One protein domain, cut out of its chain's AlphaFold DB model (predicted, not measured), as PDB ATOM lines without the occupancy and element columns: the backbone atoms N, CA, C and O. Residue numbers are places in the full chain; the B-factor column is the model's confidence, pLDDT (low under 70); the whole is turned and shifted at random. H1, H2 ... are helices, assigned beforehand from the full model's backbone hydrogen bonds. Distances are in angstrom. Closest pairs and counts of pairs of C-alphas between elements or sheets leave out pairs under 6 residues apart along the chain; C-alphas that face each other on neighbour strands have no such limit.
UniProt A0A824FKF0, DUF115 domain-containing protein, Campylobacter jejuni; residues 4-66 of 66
ATOM      1  N   LEU A   4     216.205 239.575 247.736       79.19
ATOM      2  CA  LEU A   4     214.897 239.345 248.340       79.19
ATOM      3  C   LEU A   4     214.603 240.335 249.480       79.19
ATOM      4  O   LEU A   4     213.539 240.948 249.498       79.19
ATOM      5  N   GLU A   5     215.553 240.547 250.394       83.44
ATOM      6  CA  GLU A   5     215.400 241.494 251.509       83.44
ATOM      7  C   GLU A   5     215.232 242.941 251.021       83.44
ATOM      8  O   GLU A   5     214.369 243.663 251.521       83.44
ATOM      9  N   LYS A   6     215.996 243.352 249.998       88.69
ATOM     10  CA  LYS A   6     215.867 244.686 249.388       88.69
ATOM     11  C   LYS A   6     214.490 244.891 248.755       88.69
ATOM     12  O   LYS A   6     213.896 245.953 248.922       88.69
ATOM     13  N   ASN A   7     213.967 243.875 248.070       85.19
ATOM     14  CA  ASN A   7     212.653 243.935 247.429       85.19
ATOM     15  C   ASN A   7     211.516 243.990 248.459       85.19
ATOM     16  O   ASN A   7     210.588 244.784 248.302       85.19
ATOM     17  N   ILE A   8     211.606 243.216 249.546       88.06
ATOM     18  CA  ILE A   8     210.645 243.293 250.659       88.06
ATOM     19  C   ILE A   8     210.670 244.690 251.281       88.06
ATOM     20  O   ILE A   8     209.619 245.286 251.506       88.06
ATOM     21  N   GLN A   9     211.856 245.252 251.510       90.19
ATOM     22  CA  GLN A   9     211.979 246.582 252.093       90.19
ATOM     23  C   GLN A   9     211.439 247.683 251.169       90.19
ATOM     24  O   GLN A   9     210.776 248.602 251.646       90.19
ATOM     25  N   ALA A  10     211.638 247.559 249.854       92.19
ATOM     26  CA  ALA A  10     211.035 248.460 248.874       92.19
ATOM     27  C   ALA A  10     209.497 248.403 248.919       92.19
ATOM     28  O   ALA A  10     208.852 249.453 248.917       92.19
ATOM     29  N   LEU A  11     208.908 247.205 249.049       91.75
ATOM     30  CA  LEU A  11     207.459 247.041 249.220       91.75
ATOM     31  C   LEU A  11     206.956 247.691 250.516       91.75
ATOM     32  O   LEU A  11     205.948 248.390 250.488       91.75
ATOM     33  N   LEU A  12     207.669 247.494 251.628       91.75
ATOM     34  CA  LEU A  12     207.314 248.042 252.943       91.75
ATOM     35  C   LEU A  12     207.464 249.568 253.034       91.75
ATOM     36  O   LEU A  12     206.819 250.195 253.863       91.75
ATOM     37  N   SER A  13     208.302 250.174 252.193       90.12
ATOM     38  CA  SER A  13     208.591 251.614 252.237       90.12
ATOM     39  C   SER A  13     207.596 252.515 251.491       90.12
ATOM     40  O   SER A  13     207.796 253.728 251.450       90.12
ATOM     41  N   GLY A  14     206.546 251.961 250.874       85.94
ATOM     42  CA  GLY A  14     205.635 252.717 250.011       85.94
ATOM     43  C   GLY A  14     204.177 252.274 250.105       85.94
ATOM     44  O   GLY A  14     203.774 251.565 251.017       85.94
ATOM     45  N   VAL A  15     203.368 252.651 249.112       88.38
ATOM     46  CA  VAL A  15     201.924 252.325 249.064       88.38
ATOM     47  C   VAL A  15     201.625 250.818 249.017       88.38
ATOM     48  O   VAL A  15     200.495 250.399 249.250       88.38
ATOM     49  N   ASN A  16     202.646 250.002 248.741       90.25
ATOM     50  CA  ASN A  16     202.575 248.545 248.702       90.25
ATOM     51  C   ASN A  16     202.892 247.886 250.056       90.25
ATOM     52  O   ASN A  16     203.025 246.662 250.114       90.25
ATOM     53  N   GLU A  17     202.972 248.651 251.148       91.25
ATOM     54  CA  GLU A  17     203.219 248.128 252.495       91.25
ATOM     55  C   GLU A  17     202.295 246.945 252.870       91.25
ATOM     56  O   GLU A  17     202.804 245.935 253.373       91.25
ATOM     57  N   PRO A  18     200.977 246.948 252.555       86.12
ATOM     58  CA  PRO A  18     200.117 245.794 252.831       86.12
ATOM     59  C   PRO A  18     200.554 244.510 252.110       86.12
ATOM     60  O   PRO A  18     200.377 243.409 252.636       86.12
ATOM     61  N   LEU A  19     201.128 244.632 250.908       83.56
ATOM     62  CA  LEU A  19     201.678 243.508 250.149       83.56
ATOM     63  C   LEU A  19     203.010 243.043 250.750       83.56
ATOM     64  O   LEU A  19     203.208 241.840 250.930       83.56
ATOM     65  N   GLY A  20     203.878 243.986 251.131       88.44
ATOM     66  CA  GLY A  20     205.133 243.694 251.830       88.44
ATOM     67  C   GLY A  20     204.911 242.920 253.133       88.44
ATOM     68  O   GLY A  20     205.554 241.896 253.358       88.44
ATOM     69  N   ASN A  21     203.932 243.331 253.944       87.88
ATOM     70  CA  ASN A  21     203.584 242.658 255.200       87.88
ATOM     71  C   ASN A  21     203.032 241.238 254.985       87.88
ATOM     72  O   ASN A  21     203.364 240.324 255.741       87.88
ATOM     73  N   LYS A  22     202.231 241.012 253.934       81.94
ATOM     74  CA  LYS A  22     201.763 239.661 253.572       81.94
ATOM     75  C   LYS A  22     202.915 238.750 253.151       81.94
ATOM     76  O   LYS A  22     202.952 237.597 253.574       81.94
ATOM     77  N   LEU A  23     203.853 239.262 252.353       82.75
ATOM     78  CA  LEU A  23     205.030 238.507 251.920       82.75
ATOM     79  C   LEU A  23     205.947 238.168 253.105       82.75
ATOM     80  O   LEU A  23     206.410 237.035 253.220       82.75
ATOM     81  N   LEU A  24     206.155 239.118 254.021       86.31
ATOM     82  CA  LEU A  24     206.935 238.897 255.238       86.31
ATOM     83  C   LEU A  24     206.303 237.809 256.120       86.31
ATOM     84  O   LEU A  24     206.990 236.887 256.555       86.31
ATOM     85  N   ASN A  25     204.983 237.875 256.311       83.19
ATOM     86  CA  ASN A  25     204.212 236.875 257.046       83.19
ATOM     87  C   ASN A  25     204.313 235.482 256.388       83.19
ATOM     88  O   ASN A  25     204.563 234.489 257.069       83.19
ATOM     89  N   PHE A  26     204.218 235.407 255.057       80.25
ATOM     90  CA  PHE A  26     204.421 234.165 254.307       80.25
ATOM     91  C   PHE A  26     205.809 233.554 254.547       80.25
ATOM     92  O   PHE A  26     205.903 232.363 254.834       80.25
ATOM     93  N   ILE A  27     206.879 234.350 254.470       79.12
ATOM     94  CA  ILE A  27     208.256 233.863 254.661       79.12
ATOM     95  C   ILE A  27     208.468 233.360 256.093       79.12
ATOM     96  O   ILE A  27     209.073 232.307 256.292       79.12
ATOM     97  N   GLN A  28     207.958 234.094 257.086       81.06
ATOM     98  CA  GLN A  28     208.127 233.760 258.502       81.06
ATOM     99  C   GLN A  28     207.332 232.516 258.910       81.06
ATOM    100  O   GLN A  28     207.859 231.653 259.609       81.06
ATOM    101  N   ASN A  29     206.084 232.404 258.454       79.75
ATOM    102  CA  ASN A  29     205.156 231.375 258.927       79.75
ATOM    103  C   ASN A  29     204.963 230.218 257.938       79.75
ATOM    104  O   ASN A  29     204.282 229.245 258.257       79.75
ATOM    105  N   LYS A  30     205.534 230.307 256.729       68.81
ATOM    106  CA  LYS A  30     205.301 229.380 255.601       68.81
ATOM    107  C   LYS A  30     203.820 229.176 255.260       68.81
ATOM    108  O   LYS A  30     203.446 228.200 254.612       68.81
ATOM    109  N   THR A  31     202.960 230.098 255.678       57.78
ATOM    110  CA  THR A  31     201.519 230.049 255.441       57.78
ATOM    111  C   THR A  31     201.188 230.769 254.142       57.78
ATOM    112  O   THR A  31     201.228 231.998 254.077       57.78
ATOM    113  N   CYS A  32     200.848 230.005 253.102       52.66
ATOM    114  CA  CYS A  32     200.377 230.532 251.824       52.66
ATOM    115  C   CYS A  32     198.874 230.826 251.894       52.66
ATOM    116  O   CYS A  32     198.046 229.928 251.753       52.66
ATOM    117  N   SER A  33     198.499 232.085 252.102       52.25
ATOM    118  CA  SER A  33     197.134 232.532 251.821       52.25
ATOM    119  C   SER A  33     197.062 232.937 250.353       52.25
ATOM    120  O   SER A  33     197.638 233.957 249.967       52.25
ATOM    121  N   ARG A  34     196.386 232.117 249.537       49.28
ATOM    122  CA  ARG A  34     196.180 232.371 248.106       49.28
ATOM    123  C   ARG A  34     195.640 233.789 247.926       49.28
ATOM    124  O   ARG A  34     194.619 234.138 248.518       49.28
ATOM    125  N   PHE A  35     196.319 234.605 247.121       48.88
ATOM    126  CA  PHE A  35     195.743 235.872 246.689       48.88
ATOM    127  C   PHE A  35     194.474 235.541 245.910       48.88
ATOM    128  O   PHE A  35     194.531 234.851 244.893       48.88
ATOM    129  N   ASN A  36     193.328 236.007 246.406       47.53
ATOM    130  CA  ASN A  36     192.105 236.023 245.621       47.53
ATOM    131  C   ASN A  36     192.233 237.183 244.627       47.53
ATOM    132  O   ASN A  36     191.724 238.280 244.836       47.53
ATOM    133  N   ILE A  37     193.091 236.973 243.636       51.88
ATOM    134  CA  ILE A  37     193.147 237.775 242.427       51.88
ATOM    135  C   ILE A  37     191.915 237.376 241.617       51.88
ATOM    136  O   ILE A  37     191.572 236.190 241.593       51.88
ATOM    137  N   ASP A  38     191.238 238.366 241.024       52.03
ATOM    138  CA  ASP A  38     190.133 238.150 240.084       52.03
ATOM    139  C   ASP A  38     190.470 236.938 239.212       52.03
ATOM    140  O   ASP A  38     191.587 236.823 238.707       52.03
ATOM    141  N   GLU A  39     189.549 235.990 239.076       52.81
ATOM    142  CA  GLU A  39     189.812 234.776 238.314       52.81
ATOM    143  C   GLU A  39     190.206 235.060 236.853       52.81
ATOM    144  O   GLU A  39     190.759 234.177 236.198       52.81
ATOM    145  N   ASN A  40     189.924 236.271 236.362       54.56
ATOM    146  CA  ASN A  40     190.325 236.797 235.058       54.56
ATOM    147  C   ASN A  40     191.723 237.448 235.045       54.56
ATOM    148  O   ASN A  40     192.258 237.722 233.978       54.56
ATOM    149  N   LEU A  41     192.313 237.710 236.212       55.00
ATOM    150  CA  LEU A  41     193.664 238.249 236.407       55.00
ATOM    151  C   LEU A  41     194.620 237.205 237.003       55.00
ATOM    152  O   LEU A  41     195.726 237.534 237.432       55.00
ATOM    153  N   ASN A  42     194.195 235.942 237.060       58.84
ATOM    154  CA  ASN A  42     195.043 234.844 237.493       58.84
ATOM    155  C   ASN A  42     196.078 234.536 236.406       58.84
ATOM    156  O   ASN A  42     195.758 234.529 235.221       58.84
ATOM    157  N   ILE A  43     197.290 234.158 236.811       68.62
ATOM    158  CA  ILE A  43     198.328 233.578 235.936       68.62
ATOM    159  C   ILE A  43     197.934 232.179 235.431       68.62
ATOM    160  O   ILE A  43     198.792 231.355 235.167       68.62
ATOM    161  N   TYR A  44     196.646 231.866 235.388       62.91
ATOM    162  CA  TYR A  44     196.099 230.589 234.979       62.91
ATOM    163  C   TYR A  44     195.310 230.813 233.701       62.91
ATOM    164  O   TYR A  44     194.246 231.436 233.714       62.91
ATOM    165  N   ASP A  45     195.838 230.310 232.594       61.62
ATOM    166  CA  ASP A  45     195.123 230.277 231.335       61.62
ATOM    167  C   ASP A  45     194.002 229.234 231.432       61.62
ATOM    168  O   ASP A  45     194.242 228.027 231.400       61.62
ATOM    169  N   LYS A  46     192.755 229.704 231.554       63.84
ATOM    170  CA  LYS A  46     191.555 228.852 231.606       63.84
ATOM    171  C   LYS A  46     191.263 228.145 230.275       63.84
ATOM    172  O   LYS A  46     190.619 227.101 230.290       63.84
ATOM    173  N   THR A  47     191.710 228.698 229.147       71.06
ATOM    174  CA  THR A  47     191.491 228.128 227.805       71.06
ATOM    175  C   THR A  47     192.360 226.896 227.601       71.06
ATOM    176  O   THR A  47     191.903 225.895 227.053       71.06
ATOM    177  N   HIS A  48     193.600 226.958 228.086       71.50
ATOM    178  CA  HIS A  48     194.589 225.894 227.923       71.50
ATOM    179  C   HIS A  48     194.836 225.089 229.210       71.50
ATOM    180  O   HIS A  48     195.542 224.086 229.176       71.50
ATOM    181  N   ASN A  49     194.213 225.481 230.327       69.25
ATOM    182  CA  ASN A  49     194.293 224.830 231.636       69.25
ATOM    183  C   ASN A  49     195.734 224.738 232.190       69.25
ATOM    184  O   ASN A  49     196.111 223.737 232.803       69.25
ATOM    185  N   VAL A  50     196.536 225.784 231.963       60.22
ATOM    186  CA  VAL A  50     197.957 225.879 232.352       60.22
ATOM    187  C   VAL A  50     198.232 227.154 233.145       60.22
ATOM    188  O   VAL A  50     197.567 228.169 232.958       60.22
ATOM    189  N   PHE A  51     199.227 227.127 234.033       63.22
ATOM    190  CA  PHE A  51     199.760 228.354 234.630       63.22
ATOM    191  C   PHE A  51     200.736 229.033 233.646       63.22
ATOM    192  O   PHE A  51     201.482 228.345 232.962       63.22
ATOM    193  N   MET A  52     200.758 230.370 233.585       62.44
ATOM    194  CA  MET A  52     201.637 231.180 232.723       62.44
ATOM    195  C   MET A  52     203.130 230.973 233.012       62.44
ATOM    196  O   MET A  52     203.961 231.304 232.175       62.44
ATOM    197  N   TYR A  53     203.469 230.404 234.168       58.06
ATOM    198  CA  TYR A  53     204.805 229.891 234.442       58.06
ATOM    199  C   TYR A  53     204.818 228.401 234.118       58.06
ATOM    200  O   TYR A  53     204.377 227.573 234.915       58.06
ATOM    201  N   GLU A  54     205.296 228.091 232.916       54.03
ATOM    202  CA  GLU A  54     205.328 226.739 232.350       54.03
ATOM    203  C   GLU A  54     206.240 225.796 233.163       54.03
ATOM    204  O   GLU A  54     205.975 224.599 233.255       54.03
ATOM    205  N   ASN A  55     207.276 226.344 233.820       61.16
ATOM    206  CA  ASN A  55     208.257 225.596 234.600       61.16
ATOM    207  C   ASN A  55     208.669 226.334 235.891       61.16
ATOM    208  O   ASN A  55     209.596 227.141 235.920       61.16
ATOM    209  N   LEU A  56     207.976 226.021 236.988       64.00
ATOM    210  CA  LEU A  56     208.256 226.554 238.331       64.00
ATOM    211  C   LEU A  56     209.695 226.299 238.809       64.00
ATOM    212  O   LEU A  56     210.222 227.071 239.609       64.00
ATOM    213  N   GLU A  57     210.327 225.220 238.351       64.94
ATOM    214  CA  GLU A  57     211.669 224.827 238.784       64.94
ATOM    215  C   GLU A  57     212.755 225.713 238.152       64.94
ATOM    216  O   GLU A  57     213.708 226.094 238.829       64.94
ATOM    217  N   GLU A  58     212.581 226.131 236.893       65.88
ATOM    218  CA  GLU A  58     213.469 227.102 236.232       65.88
ATOM    219  C   GLU A  58     213.402 228.491 236.870       65.88
ATOM    220  O   GLU A  58     214.441 229.114 237.095       65.88
ATOM    221  N   GLU A  59     212.204 228.957 237.221       63.50
ATOM    222  CA  GLU A  59     212.022 230.225 237.938       63.50
ATOM    223  C   GLU A  59     212.723 230.196 239.300       63.50
ATOM    224  O   GLU A  59     213.501 231.094 239.622       63.50
ATOM    225  N   LEU A  60     212.517 229.136 240.089       64.62
ATOM    226  CA  LEU A  60     213.207 228.973 241.370       64.62
ATOM    227  C   LEU A  60     214.730 228.948 241.182       64.62
ATOM    228  O   LEU A  60     215.448 229.613 241.931       64.62
ATOM    229  N   ASN A  61     215.224 228.251 240.158       72.19
ATOM    230  CA  ASN A  61     216.650 228.207 239.840       72.19
ATOM    231  C   ASN A  61     217.224 229.590 239.492       72.19
ATOM    232  O   ASN A  61     218.320 229.902 239.956       72.19
ATOM    233  N   PHE A  62     216.495 230.449 238.771       66.00
ATOM    234  CA  PHE A  62     216.919 231.833 238.508       66.00
ATOM    235  C   PHE A  62     217.144 232.631 239.807       66.00
ATOM    236  O   PHE A  62     218.141 233.345 239.941       66.00
ATOM    237  N   PHE A  63     216.263 232.465 240.801       55.72
ATOM    238  CA  PHE A  63     216.396 233.138 242.099       55.72
ATOM    239  C   PHE A  63     217.535 232.587 242.965       55.72
ATOM    240  O   PHE A  63     218.126 233.348 243.729       55.72
ATOM    241  N   TYR A  64     217.848 231.292 242.866       68.00
ATOM    242  CA  TYR A  64     218.933 230.667 243.635       68.00
ATOM    243  C   TYR A  64     220.317 230.796 242.983       68.00
ATOM    244  O   TYR A  64     221.324 230.594 243.662       68.00
ATOM    245  N   GLN A  65     220.380 231.126 241.692       50.84
ATOM    246  CA  GLN A  65     221.629 231.341 240.954       50.84
ATOM    247  C   GLN A  65     222.174 232.782 241.043       50.84
ATOM    248  O   GLN A  65     223.262 233.032 240.524       50.84
ATOM    249  N   SER A  66     221.453 233.711 241.686       46.72
ATOM    250  CA  SER A  66     221.816 235.138 241.805       46.72
ATOM    251  C   SER A  66     222.454 235.512 243.143       46.72
ATOM    252  O   SER A  66     221.944 235.068 244.197       46.72
TER     253      SER A  66
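AT A GLANCE: This is residues 4 to 66 of the 66 residues of the protein "DUF115 domain-containing protein" of Campylobacter jejuni (UniProt A0A824FKF0). The longest helix, H2, folds against H1 in a helical hairpin; from it a long, open loop, residues 30 to 55, swings out and folds back to H3, a helix that packs on neither. The printed part has 63 residues, with three named helices in the order H1, H2, H3 and no named strand; its class is all helix, though under half of the residues are in named elements. It is loose, with a radius of gyration of the C-alphas of 14.2 A, and spans 38 by 31 by 22 A.

IN THESE COORDINATES: H2, residues 17 to 29, is 18.0 A long. H1, residues 4 to 12, begins with C-alpha 4 at (214.897, 239.345, 248.340). H3, residues 56 to 64, ends with C-alpha 64 at (218.933, 230.667, 243.635).

HOW THE PARTS SIT: H2 and H1 touch, closest at the C-alphas of Gly 20 and Leu 11, 4.8 A, at a steep tilt of 41 degrees, opposite ways. H3 is apart from both. In H1, H2 and H3 every O i to N i+4 pair is within hydrogen-bond range.

THE WHOLE: The link from H2 to H3 is long. Residues 36 to 41, 45 to 50 and 54 to 62 stand free. The printed part has no cut; 34 residues are under pLDDT 70.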